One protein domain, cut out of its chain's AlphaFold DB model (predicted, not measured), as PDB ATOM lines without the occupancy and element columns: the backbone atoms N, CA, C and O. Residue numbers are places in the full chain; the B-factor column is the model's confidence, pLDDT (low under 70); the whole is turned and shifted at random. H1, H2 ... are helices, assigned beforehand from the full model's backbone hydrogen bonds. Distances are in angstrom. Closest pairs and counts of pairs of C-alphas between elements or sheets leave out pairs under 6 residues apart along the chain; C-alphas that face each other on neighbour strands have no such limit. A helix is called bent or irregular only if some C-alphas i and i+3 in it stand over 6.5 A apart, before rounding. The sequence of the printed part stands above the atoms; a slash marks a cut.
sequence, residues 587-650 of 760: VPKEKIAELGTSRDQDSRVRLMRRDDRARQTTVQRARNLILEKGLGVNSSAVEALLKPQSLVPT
ATOM      1  N   VAL A 587       6.686 -13.721 -35.857       95.94
ATOM      2  CA  VAL A 587       5.356 -13.901 -36.455       95.94
ATOM      3  C   VAL A 587       4.521 -12.641 -36.178       95.94
ATOM      4  O   VAL A 587       4.393 -12.258 -35.009       95.94
ATOM      5  N   PRO A 588       3.977 -11.981 -37.219       95.69
ATOM      6  CA  PRO A 588       3.166 -10.784 -37.043       95.69
ATOM      7  C   PRO A 588       1.868 -11.055 -36.281       95.69
ATOM      8  O   PRO A 588       1.294 -12.143 -36.367       95.69
ATOM      9  N   LYS A 589       1.364 -10.043 -35.578       93.38
ATOM     10  CA  LYS A 589       0.134 -10.117 -34.784       93.38
ATOM     11  C   LYS A 589      -1.076 -10.503 -35.634       93.38
ATOM     12  O   LYS A 589      -1.878 -11.324 -35.198       93.38
ATOM     13  N   GLU A 590      -1.182 -10.002 -36.867       93.88
ATOM     14  CA  GLU A 590      -2.261 -10.386 -37.787       93.88
ATOM     15  C   GLU A 590      -2.235 -11.871 -38.196       93.88
ATOM     16  O   GLU A 590      -3.240 -12.401 -38.663       93.88
ATOM     17  N   LYS A 591      -1.105 -12.562 -37.999       94.38
ATOM     18  CA  LYS A 591      -0.937 -13.987 -38.308       94.38
ATOM     19  C   LYS A 591      -1.230 -14.913 -37.131       94.38
ATOM     20  O   LYS A 591      -1.194 -16.125 -37.304       94.38
ATOM     21  N   ILE A 592      -1.592 -14.379 -35.962       89.50
ATOM     22  CA  ILE A 592      -1.932 -15.193 -34.781       89.50
ATOM     23  C   ILE A 592      -3.116 -16.130 -35.049       89.50
ATOM     24  O   ILE A 592      -3.152 -17.227 -34.502       89.50
ATOM     25  N   ALA A 593      -4.052 -15.752 -35.924       89.62
ATOM     26  CA  ALA A 593      -5.174 -16.613 -36.303       89.62
ATOM     27  C   ALA A 593      -4.742 -17.930 -36.988       89.62
ATOM     28  O   ALA A 593      -5.542 -18.854 -37.076       89.62
ATOM     29  N   GLU A 594      -3.493 -18.031 -37.460       91.88
ATOM     30  CA  GLU A 594      -2.937 -19.247 -38.065       91.88
ATOM     31  C   GLU A 594      -2.355 -20.223 -37.016       91.88
ATOM     32  O   GLU A 594      -1.865 -21.288 -37.396       91.88
ATOM     33  N   LEU A 595      -2.394 -19.887 -35.716       88.00
ATOM     34  CA  LEU A 595      -1.812 -20.678 -34.622       88.00
ATOM     35  C   LEU A 595      -2.205 -22.161 -34.703       88.00
ATOM     36  O   LEU A 595      -3.382 -22.504 -34.788       88.00
ATOM     37  N   GLY A 596      -1.204 -23.043 -34.641       85.88
ATOM     38  CA  GLY A 596      -1.405 -24.496 -34.655       85.88
ATOM     39  C   GLY A 596      -1.524 -25.119 -36.051       85.88
ATOM     40  O   GLY A 596      -1.483 -26.341 -36.168       85.88
ATOM     41  N   THR A 597      -1.604 -24.317 -37.117       93.75
ATOM     42  CA  THR A 597      -1.521 -24.823 -38.498       93.75
ATOM     43  C   THR A 597      -0.081 -25.178 -38.880       93.75
ATOM     44  O   THR A 597       0.871 -24.615 -38.337       93.75
ATOM     45  N   SER A 598       0.110 -26.048 -39.881       94.88
ATOM     46  CA  SER A 598       1.449 -26.350 -40.424       94.88
ATOM     47  C   SER A 598       2.183 -25.084 -40.886       94.88
ATOM     48  O   SER A 598       3.373 -24.924 -40.636       94.88
ATOM     49  N   ARG A 599       1.454 -24.120 -41.471       94.19
ATOM     50  CA  ARG A 599       2.018 -22.830 -41.895       94.19
ATOM     51  C   ARG A 599       2.541 -22.001 -40.720       94.19
ATOM     52  O   ARG A 599       3.582 -21.354 -40.857       94.19
ATOM     53  N   ASP A 600       1.836 -21.990 -39.591       94.62
ATOM     54  CA  ASP A 600       2.299 -21.320 -38.370       94.62
ATOM     55  C   ASP A 600       3.532 -22.018 -37.792       94.62
ATOM     56  O   ASP A 600       4.506 -21.338 -37.471       94.62
ATOM     57  N   GLN A 601       3.549 -23.354 -37.751       93.00
ATOM     58  CA  GLN A 601       4.715 -24.125 -37.305       93.00
ATOM     59  C   GLN A 601       5.961 -23.797 -38.146       93.00
ATOM     60  O   GLN A 601       6.987 -23.390 -37.593       93.00
ATOM     61  N   ASP A 602       5.842 -23.843 -39.476       94.69
ATOM     62  CA  ASP A 602       6.921 -23.477 -40.401       94.69
ATOM     63  C   ASP A 602       7.359 -22.018 -40.218       94.69
ATOM     64  O   ASP A 602       8.550 -21.688 -40.213       94.69
ATOM     65  N   SER A 603       6.394 -21.113 -40.033       95.00
ATOM     66  CA  SER A 603       6.665 -19.689 -39.837       95.00
ATOM     67  C   SER A 603       7.389 -19.414 -38.525       95.00
ATOM     68  O   SER A 603       8.283 -18.574 -38.514       95.00
ATOM     69  N   ARG A 604       7.078 -20.121 -37.432       93.50
ATOM     70  CA  ARG A 604       7.774 -19.968 -36.141       93.50
ATOM     71  C   ARG A 604       9.242 -20.362 -36.227       93.50
ATOM     72  O   ARG A 604      10.071 -19.680 -35.631       93.50
ATOM     73  N   VAL A 605       9.557 -21.409 -36.989       93.69
ATOM     74  CA  VAL A 605      10.940 -21.844 -37.235       93.69
ATOM     75  C   VAL A 605      11.660 -20.840 -38.134       93.69
ATOM     76  O   VAL A 605      12.727 -20.333 -37.785       93.69
ATOM     77  N   ARG A 606      11.057 -20.489 -39.275       95.75
ATOM     78  CA  ARG A 606      11.657 -19.581 -40.263       95.75
ATOM     79  C   ARG A 606      11.847 -18.160 -39.733       95.75
ATOM     80  O   ARG A 606      12.842 -17.516 -40.051       95.75
ATOM     81  N   LEU A 607      10.895 -17.672 -38.940       96.12
ATOM     82  CA  LEU A 607      10.872 -16.326 -38.361       96.12
ATOM     83  C   LEU A 607      11.323 -16.319 -36.895       96.12
ATOM     84  O   LEU A 607      10.958 -15.411 -36.153       96.12
ATOM     85  N   MET A 608      12.081 -17.317 -36.442       96.38
ATOM     86  CA  MET A 608      12.626 -17.332 -35.083       96.38
ATOM     87  C   MET A 608      13.415 -16.041 -34.801       96.38
ATOM     88  O   MET A 608      14.211 -15.595 -35.630       96.38
ATOM     89  N   ARG A 609      13.205 -15.438 -33.624       96.38
ATOM     90  CA  ARG A 609      14.004 -14.294 -33.167       96.38
ATOM     91  C   ARG A 609      15.436 -14.751 -32.962       96.38
ATOM     92  O   ARG A 609      15.660 -15.806 -32.375       96.38
ATOM     93  N   ARG A 610      16.392 -13.956 -33.429       95.38
ATOM     94  CA  ARG A 610      17.820 -14.247 -33.313       95.38
ATOM     95  C   ARG A 610      18.484 -13.168 -32.479       95.38
ATOM     96  O   ARG A 610      18.201 -11.984 -32.666       95.38
ATOM     97  N   ASP A 611      19.369 -13.587 -31.588       95.88
ATOM     98  CA  ASP A 611      20.304 -12.681 -30.944       95.88
ATOM     99  C   ASP A 611      21.564 -12.516 -31.799       95.88
ATOM    100  O   ASP A 611      22.618 -13.075 -31.514       95.88
ATOM    101  N   ASP A 612      21.425 -11.802 -32.912       94.75
ATOM    102  CA  ASP A 612      22.524 -11.555 -33.838       94.75
ATOM    103  C   ASP A 612      23.037 -10.108 -33.771       94.75
ATOM    104  O   ASP A 612      22.445  -9.204 -33.169       94.75
ATOM    105  N   ARG A 613      24.161  -9.869 -34.454       95.38
ATOM    106  CA  ARG A 613      24.766  -8.538 -34.550       95.38
ATOM    107  C   ARG A 613      23.811  -7.505 -35.157       95.38
ATOM    108  O   ARG A 613      23.930  -6.322 -34.839       95.38
ATOM    109  N   ALA A 614      22.876  -7.912 -36.020       96.12
ATOM    110  CA  ALA A 614      21.916  -7.000 -36.635       96.12
ATOM    111  C   ALA A 614      20.892  -6.497 -35.605       96.12
ATOM    112  O   ALA A 614      20.677  -5.282 -35.510       96.12
ATOM    113  N   ARG A 615      20.337  -7.390 -34.774       96.31
ATOM    114  CA  ARG A 615      19.513  -7.030 -33.608       96.31
ATOM    115  C   ARG A 615      20.293  -6.108 -32.672       96.31
ATOM    116  O   ARG A 615      19.820  -5.011 -32.381       96.31
ATOM    117  N   GLN A 616      21.487  -6.521 -32.245       96.25
ATOM    118  CA  GLN A 616      22.314  -5.766 -31.292       96.25
ATOM    119  C   GLN A 616      22.637  -4.360 -31.811       96.25
ATOM    120  O   GLN A 616      22.439  -3.375 -31.105       96.25
ATOM    121  N   THR A 617      23.031  -4.237 -33.082       97.62
ATOM    122  CA  THR A 617      23.307  -2.938 -33.718       97.62
ATOM    123  C   THR A 617      22.050  -2.072 -33.793       97.62
ATOM    124  O   THR A 617      22.116  -0.866 -33.563       97.62
ATOM    125  N   THR A 618      20.893  -2.662 -34.102       97.94
ATOM    126  CA  THR A 618      19.616  -1.934 -34.176       97.94
ATOM    127  C   THR A 618      19.213  -1.384 -32.807       97.94
ATOM    128  O   THR A 618      18.879  -0.202 -32.697       97.94
ATOM    129  N   VAL A 619      19.313  -2.206 -31.757       97.69
ATOM    130  CA  VAL A 619      19.049  -1.794 -30.370       97.69
ATOM    131  C   VAL A 619      20.048  -0.727 -29.924       97.69
ATOM    132  O   VAL A 619      19.629   0.304 -29.402       97.69
ATOM    133  N   GLN A 620      21.345  -0.906 -30.194       97.38
ATOM    134  CA  GLN A 620      22.373   0.064 -29.813       97.38
ATOM    135  C   GLN A 620      22.178   1.414 -30.508       97.38
ATOM    136  O   GLN A 620      22.264   2.458 -29.868       97.38
ATOM    137  N   ARG A 621      21.839   1.424 -31.804       97.44
ATOM    138  CA  ARG A 621      21.508   2.666 -32.520       97.44
ATOM    139  C   ARG A 621      20.335   3.385 -31.864       97.44
ATOM    140  O   ARG A 621      20.410   4.592 -31.663       97.44
ATOM    141  N   ALA A 622      19.278   2.657 -31.507       96.69
ATOM    142  CA  ALA A 622      18.135   3.238 -30.814       96.69
ATOM    143  C   ALA A 622      18.503   3.763 -29.414       96.69
ATOM    144  O   ALA A 622      18.054   4.844 -29.045       96.69
ATOM    145  N   ARG A 623      19.370   3.057 -28.673       95.06
ATOM    146  CA  ARG A 623      19.921   3.517 -27.386       95.06
ATOM    147  C   ARG A 623      20.701   4.818 -27.524       95.06
ATOM    148  O   ARG A 623      20.457   5.741 -26.756       95.06
ATOM    149  N   ASN A 624      21.567   4.941 -28.528       93.25
ATOM    150  CA  ASN A 624      22.318   6.178 -28.760       93.25
ATOM    151  C   ASN A 624      21.383   7.352 -29.087       93.25
ATOM    152  O   ASN A 624      21.606   8.469 -28.626       93.25
ATOM    153  N   LEU A 625      20.291   7.113 -29.827       92.56
ATOM    154  CA  LEU A 625      19.288   8.152 -30.080       92.56
ATOM    155  C   LEU A 625      18.664   8.680 -28.777       92.56
ATOM    156  O   LEU A 625      18.503   9.891 -28.633       92.56
ATOM    157  N   ILE A 626      18.334   7.803 -27.826       91.88
ATOM    158  CA  ILE A 626      17.665   8.217 -26.583       91.88
ATOM    159  C   ILE A 626      18.640   8.746 -25.518       91.88
ATOM    160  O   ILE A 626      18.327   9.727 -24.851       91.88
ATOM    161  N   LEU A 627      19.823   8.141 -25.369       89.12
ATOM    162  CA  LEU A 627      20.782   8.470 -24.305       89.12
ATOM    163  C   LEU A 627      21.755   9.588 -24.703       89.12
ATOM    164  O   LEU A 627      22.054  10.444 -23.876       89.12
ATOM    165  N   GLU A 628      22.238   9.594 -25.951       87.25
ATOM    166  CA  GLU A 628      23.252  10.556 -26.418       87.25
ATOM    167  C   GLU A 628      22.634  11.717 -27.201       87.25
ATOM    168  O   GLU A 628      23.093  12.848 -27.105       87.25
ATOM    169  N   LYS A 629      21.602  11.454 -28.015       85.75
ATOM    170  CA  LYS A 629      20.938  12.495 -28.826       85.75
ATOM    171  C   LYS A 629      19.713  13.106 -28.152       85.75
ATOM    172  O   LYS A 629      19.130  14.038 -28.705       85.75
ATOM    173  N   GLY A 630      19.321  12.589 -26.987       85.56
ATOM    174  CA  GLY A 630      18.213  13.125 -26.205       85.56
ATOM    175  C   GLY A 630      16.859  13.051 -26.913       85.56
ATOM    176  O   GLY A 630      16.013  13.918 -26.709       85.56
ATOM    177  N   LEU A 631      16.654  12.070 -27.796       88.44
ATOM    178  CA  LEU A 631      15.358  11.840 -28.433       88.44
ATOM    179  C   LEU A 631      14.412  11.112 -27.472       88.44
ATOM    180  O   LEU A 631      14.832  10.298 -26.651       88.44
ATOM    181  N   GLY A 632      13.109  11.357 -27.615       88.88
ATOM    182  CA  GLY A 632      12.096  10.626 -26.855       88.88
ATOM    183  C   GLY A 632      12.129   9.122 -27.148       88.88
ATOM    184  O   GLY A 632      12.354   8.708 -28.290       88.88
ATOM    185  N   VAL A 633      11.848   8.307 -26.125       91.00
ATOM    186  CA  VAL A 633      11.833   6.830 -26.201       91.00
ATOM    187  C   VAL A 633      10.879   6.309 -27.285       91.00
ATOM    188  O   VAL A 633      11.171   5.310 -27.934       91.00
ATOM    189  N   ASN A 634       9.768   7.007 -27.514       90.69
ATOM    190  CA  ASN A 634       8.764   6.716 -28.542       90.69
ATOM    191  C   ASN A 634       8.834   7.686 -29.739       90.69
ATOM    192  O   ASN A 634       7.857   7.851 -30.468       90.69
ATOM    193  N   SER A 635       9.962   8.376 -29.938       92.00
ATOM    194  CA  SER A 635      10.132   9.269 -31.088       92.00
ATOM    195  C   SER A 635      10.073   8.494 -32.405       92.00
ATOM    196  O   SER A 635      10.513   7.346 -32.480       92.00
ATOM    197  N   SER A 636       9.609   9.137 -33.480       95.44
ATOM    198  CA  SER A 636       9.488   8.505 -34.803       95.44
ATOM    199  C   SER A 636      10.798   7.872 -35.290       95.44
ATOM    200  O   SER A 636      10.772   6.829 -35.936       95.44
ATOM    201  N   ALA A 637      11.946   8.467 -34.945       95.06
ATOM    202  CA  ALA A 637      13.265   7.934 -35.282       95.06
ATOM    203  C   ALA A 637      13.573   6.608 -34.562       95.06
ATOM    204  O   ALA A 637      14.108   5.686 -35.175       95.06
ATOM    205  N   VAL A 638      13.213   6.493 -33.280       95.62
ATOM    206  CA  VAL A 638      13.386   5.266 -32.486       95.62
ATOM    207  C   VAL A 638      12.373   4.200 -32.914       95.62
ATOM    208  O   VAL A 638      12.725   3.036 -33.111       95.62
ATOM    209  N   GLU A 639      11.124   4.606 -33.134       96.12
ATOM    210  CA  GLU A 639      10.037   3.745 -33.602       96.12
ATOM    211  C   GLU A 639      10.343   3.103 -34.958       96.12
ATOM    212  O   GLU A 639      10.150   1.898 -35.122       96.12
ATOM    213  N   ALA A 640      10.888   3.874 -35.904       97.38
ATOM    214  CA  ALA A 640      11.263   3.374 -37.225       97.38
ATOM    215  C   ALA A 640      12.298   2.237 -37.167       97.38
ATOM    216  O   ALA A 640      12.275   1.346 -38.013       97.38
ATOM    217  N   LEU A 641      13.182   2.239 -36.161       97.56
ATOM    218  CA  LEU A 641      14.182   1.186 -35.971       97.56
ATOM    219  C   LEU A 641      13.592  -0.071 -35.323       97.56
ATOM    220  O   LEU A 641      13.938  -1.186 -35.705       97.56
ATOM    221  N   LEU A 642      12.734   0.098 -34.314       97.56
ATOM    222  CA  LEU A 642      12.412  -0.984 -33.379       97.56
ATOM    223  C   LEU A 642      11.024  -1.599 -33.577       97.56
ATOM    224  O   LEU A 642      10.846  -2.800 -33.348       97.56
ATOM    225  N   LYS A 643      10.035  -0.808 -34.010       95.69
ATOM    226  CA  LYS A 643       8.641  -1.246 -34.160       95.69
ATOM    227  C   LYS A 643       8.468  -2.442 -35.110       95.69
ATOM    228  O   LYS A 643       7.720  -3.347 -34.732       95.69
ATOM    229  N   PRO A 644       9.169  -2.540 -36.266       95.62
ATOM    230  CA  PRO A 644       8.999  -3.663 -37.194       95.62
ATOM    231  C   PRO A 644       9.212  -5.041 -36.557       95.62
ATOM    232  O   PRO A 644       8.487  -5.974 -36.872       95.62
ATOM    233  N   GLN A 645      10.160  -5.156 -35.622       96.00
ATOM    234  CA  GLN A 645      10.450  -6.402 -34.901       96.00
ATOM    235  C   GLN A 645       9.952  -6.383 -33.451       96.00
ATOM    236  O   GLN A 645      10.252  -7.291 -32.673       96.00
ATOM    237  N   SER A 646       9.183  -5.360 -33.067       97.25
ATOM    238  CA  SER A 646       8.715  -5.148 -31.690       97.25
ATOM    239  C   SER A 646       9.841  -5.131 -30.661       97.25
ATOM    240  O   SER A 646       9.690  -5.665 -29.570       97.25
ATOM    241  N   LEU A 647      10.981  -4.543 -31.010       97.44
ATOM    242  CA  LEU A 647      12.099  -4.354 -30.091       97.44
ATOM    243  C   LEU A 647      11.880  -3.104 -29.227       97.44
ATOM    244  O   LEU A 647      11.016  -2.265 -29.503       97.44
ATOM    245  N   VAL A 648      12.687  -2.963 -28.185       96.88
ATOM    246  CA  VAL A 648      12.725  -1.792 -27.293       96.88
ATOM    247  C   VAL A 648      14.167  -1.271 -27.204       96.88
ATOM    248  O   VAL A 648      15.094  -2.042 -27.457       96.88
ATOM    249  N   PRO A 649      14.396   0.015 -26.877       96.62
ATOM    250  CA  PRO A 649      15.742   0.589 -26.820       96.62
ATOM    251  C   PRO A 649      16.462   0.222 -25.506       96.62
ATOM    252  O   PRO A 649      17.011   1.079 -24.820       96.62
ATOM    253  N   THR A 650      16.457  -1.059 -25.139       96.56
ATOM    254  CA  THR A 650      17.071  -1.584 -23.912       96.56
ATOM    255  C   THR A 650      17.993  -2.745 -24.258       96.56
ATOM    256  O   THR A 650      17.583  -3.668 -24.965       96.56
TER     257      THR A 650
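This is residues 587 to 650 of the 760 residues of an uncharacterized protein of Pycnoporus cinnabarinus (UniProt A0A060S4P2). Two small helical lobes stand at the two ends of a flat, loose shape: H1 and H2 make an open V at one end, H3 and H4 make a helical hairpin at the other, and the stretch of residues 607 to 612 is the only bridge between them. After H4, residues 646 to 650 fold back toward H3. The printed part has 64 residues with four named helices, H1, H2, H3 and H4 in that order along the chain, and no named strand; the class is all helix, with 40 of the 64 printed residues in the helices. The whole is loose, with a radius of gyration of the C-alphas of 14.7 A, and its C-alphas span 45 by 23 by 13 A along their three main axes, which is only just elongated.

The first helix, H1, residues 589 to 594, is near H2, residues 598 to 606. The two are close but not clearly touching, with 1 pair of C-alphas within 8 A: those of Glu 594 and Asp 600, the closest of the two helices, are 5.6 A apart. H1 and H2 run opposite ways at a steep tilt of 44 degrees, and their centres are 11.6 A apart. Farther along the printed part, H3, residues 613 to 627, touches H4, residues 636 to 645, with 10 pairs of C-alphas within 8 A. The closest C-alphas of these two are those of Ala 622 and Val 638, 5.4 A apart. H3 and H4 run opposite ways at a shallow tilt of 29 degrees, with 10.5 A from centre to centre, and they form a helical hairpin. H2 and H3 follow each other in the chain but are apart, with no C-alpha of the one within 8 A of the other. H1 is apart from H3 and from H4, and H2 is apart from H4. In H2 and H3 every O i to N i+4 pair is within hydrogen-bond range; in H4 it is 3 of 6, and in H1 it is 0 of 2, where 2 of 3 O i to N i+3 pairs are within range.

H1 runs from Lys 589, with its C-alpha at (0.134, -10.117, -34.784), to Glu 594, and is 10.2 A from first to last C-alpha. It is irregular: C-alphas 590 and 593 are 7.0 A apart. H2 runs from Ser 598 to Arg 606 and is 12.2 A long. H3, the longest helix with 15 residues, begins at Arg 613, with its C-alpha at (24.766, -8.538, -34.550), and ends at Leu 627; it is 20.3 A long. H4 runs from Ser 636 to Gln 645, with its last C-alpha at (10.450, -6.402, -34.901), and is 14.9 A long. It is irregular too: C-alphas 641 and 644 are 7.2 A apart. No helix is bent.

The two C-alphas farthest apart in the domain are those of Ser 598 and Gly 630, at 45.2 A. The C-alphas of the first and last printed residues, Val 587 and Thr 650, are 21.1 A apart. The printed part has no cut. The link from H1 to H2, with 3 residues between them, is tight; the link from H2 to H3, with 6, and the link from H3 to H4, with 8, are short, and no link is long. The mean pLDDT of the printed part of this model is 94.1, and no printed residue is under 70.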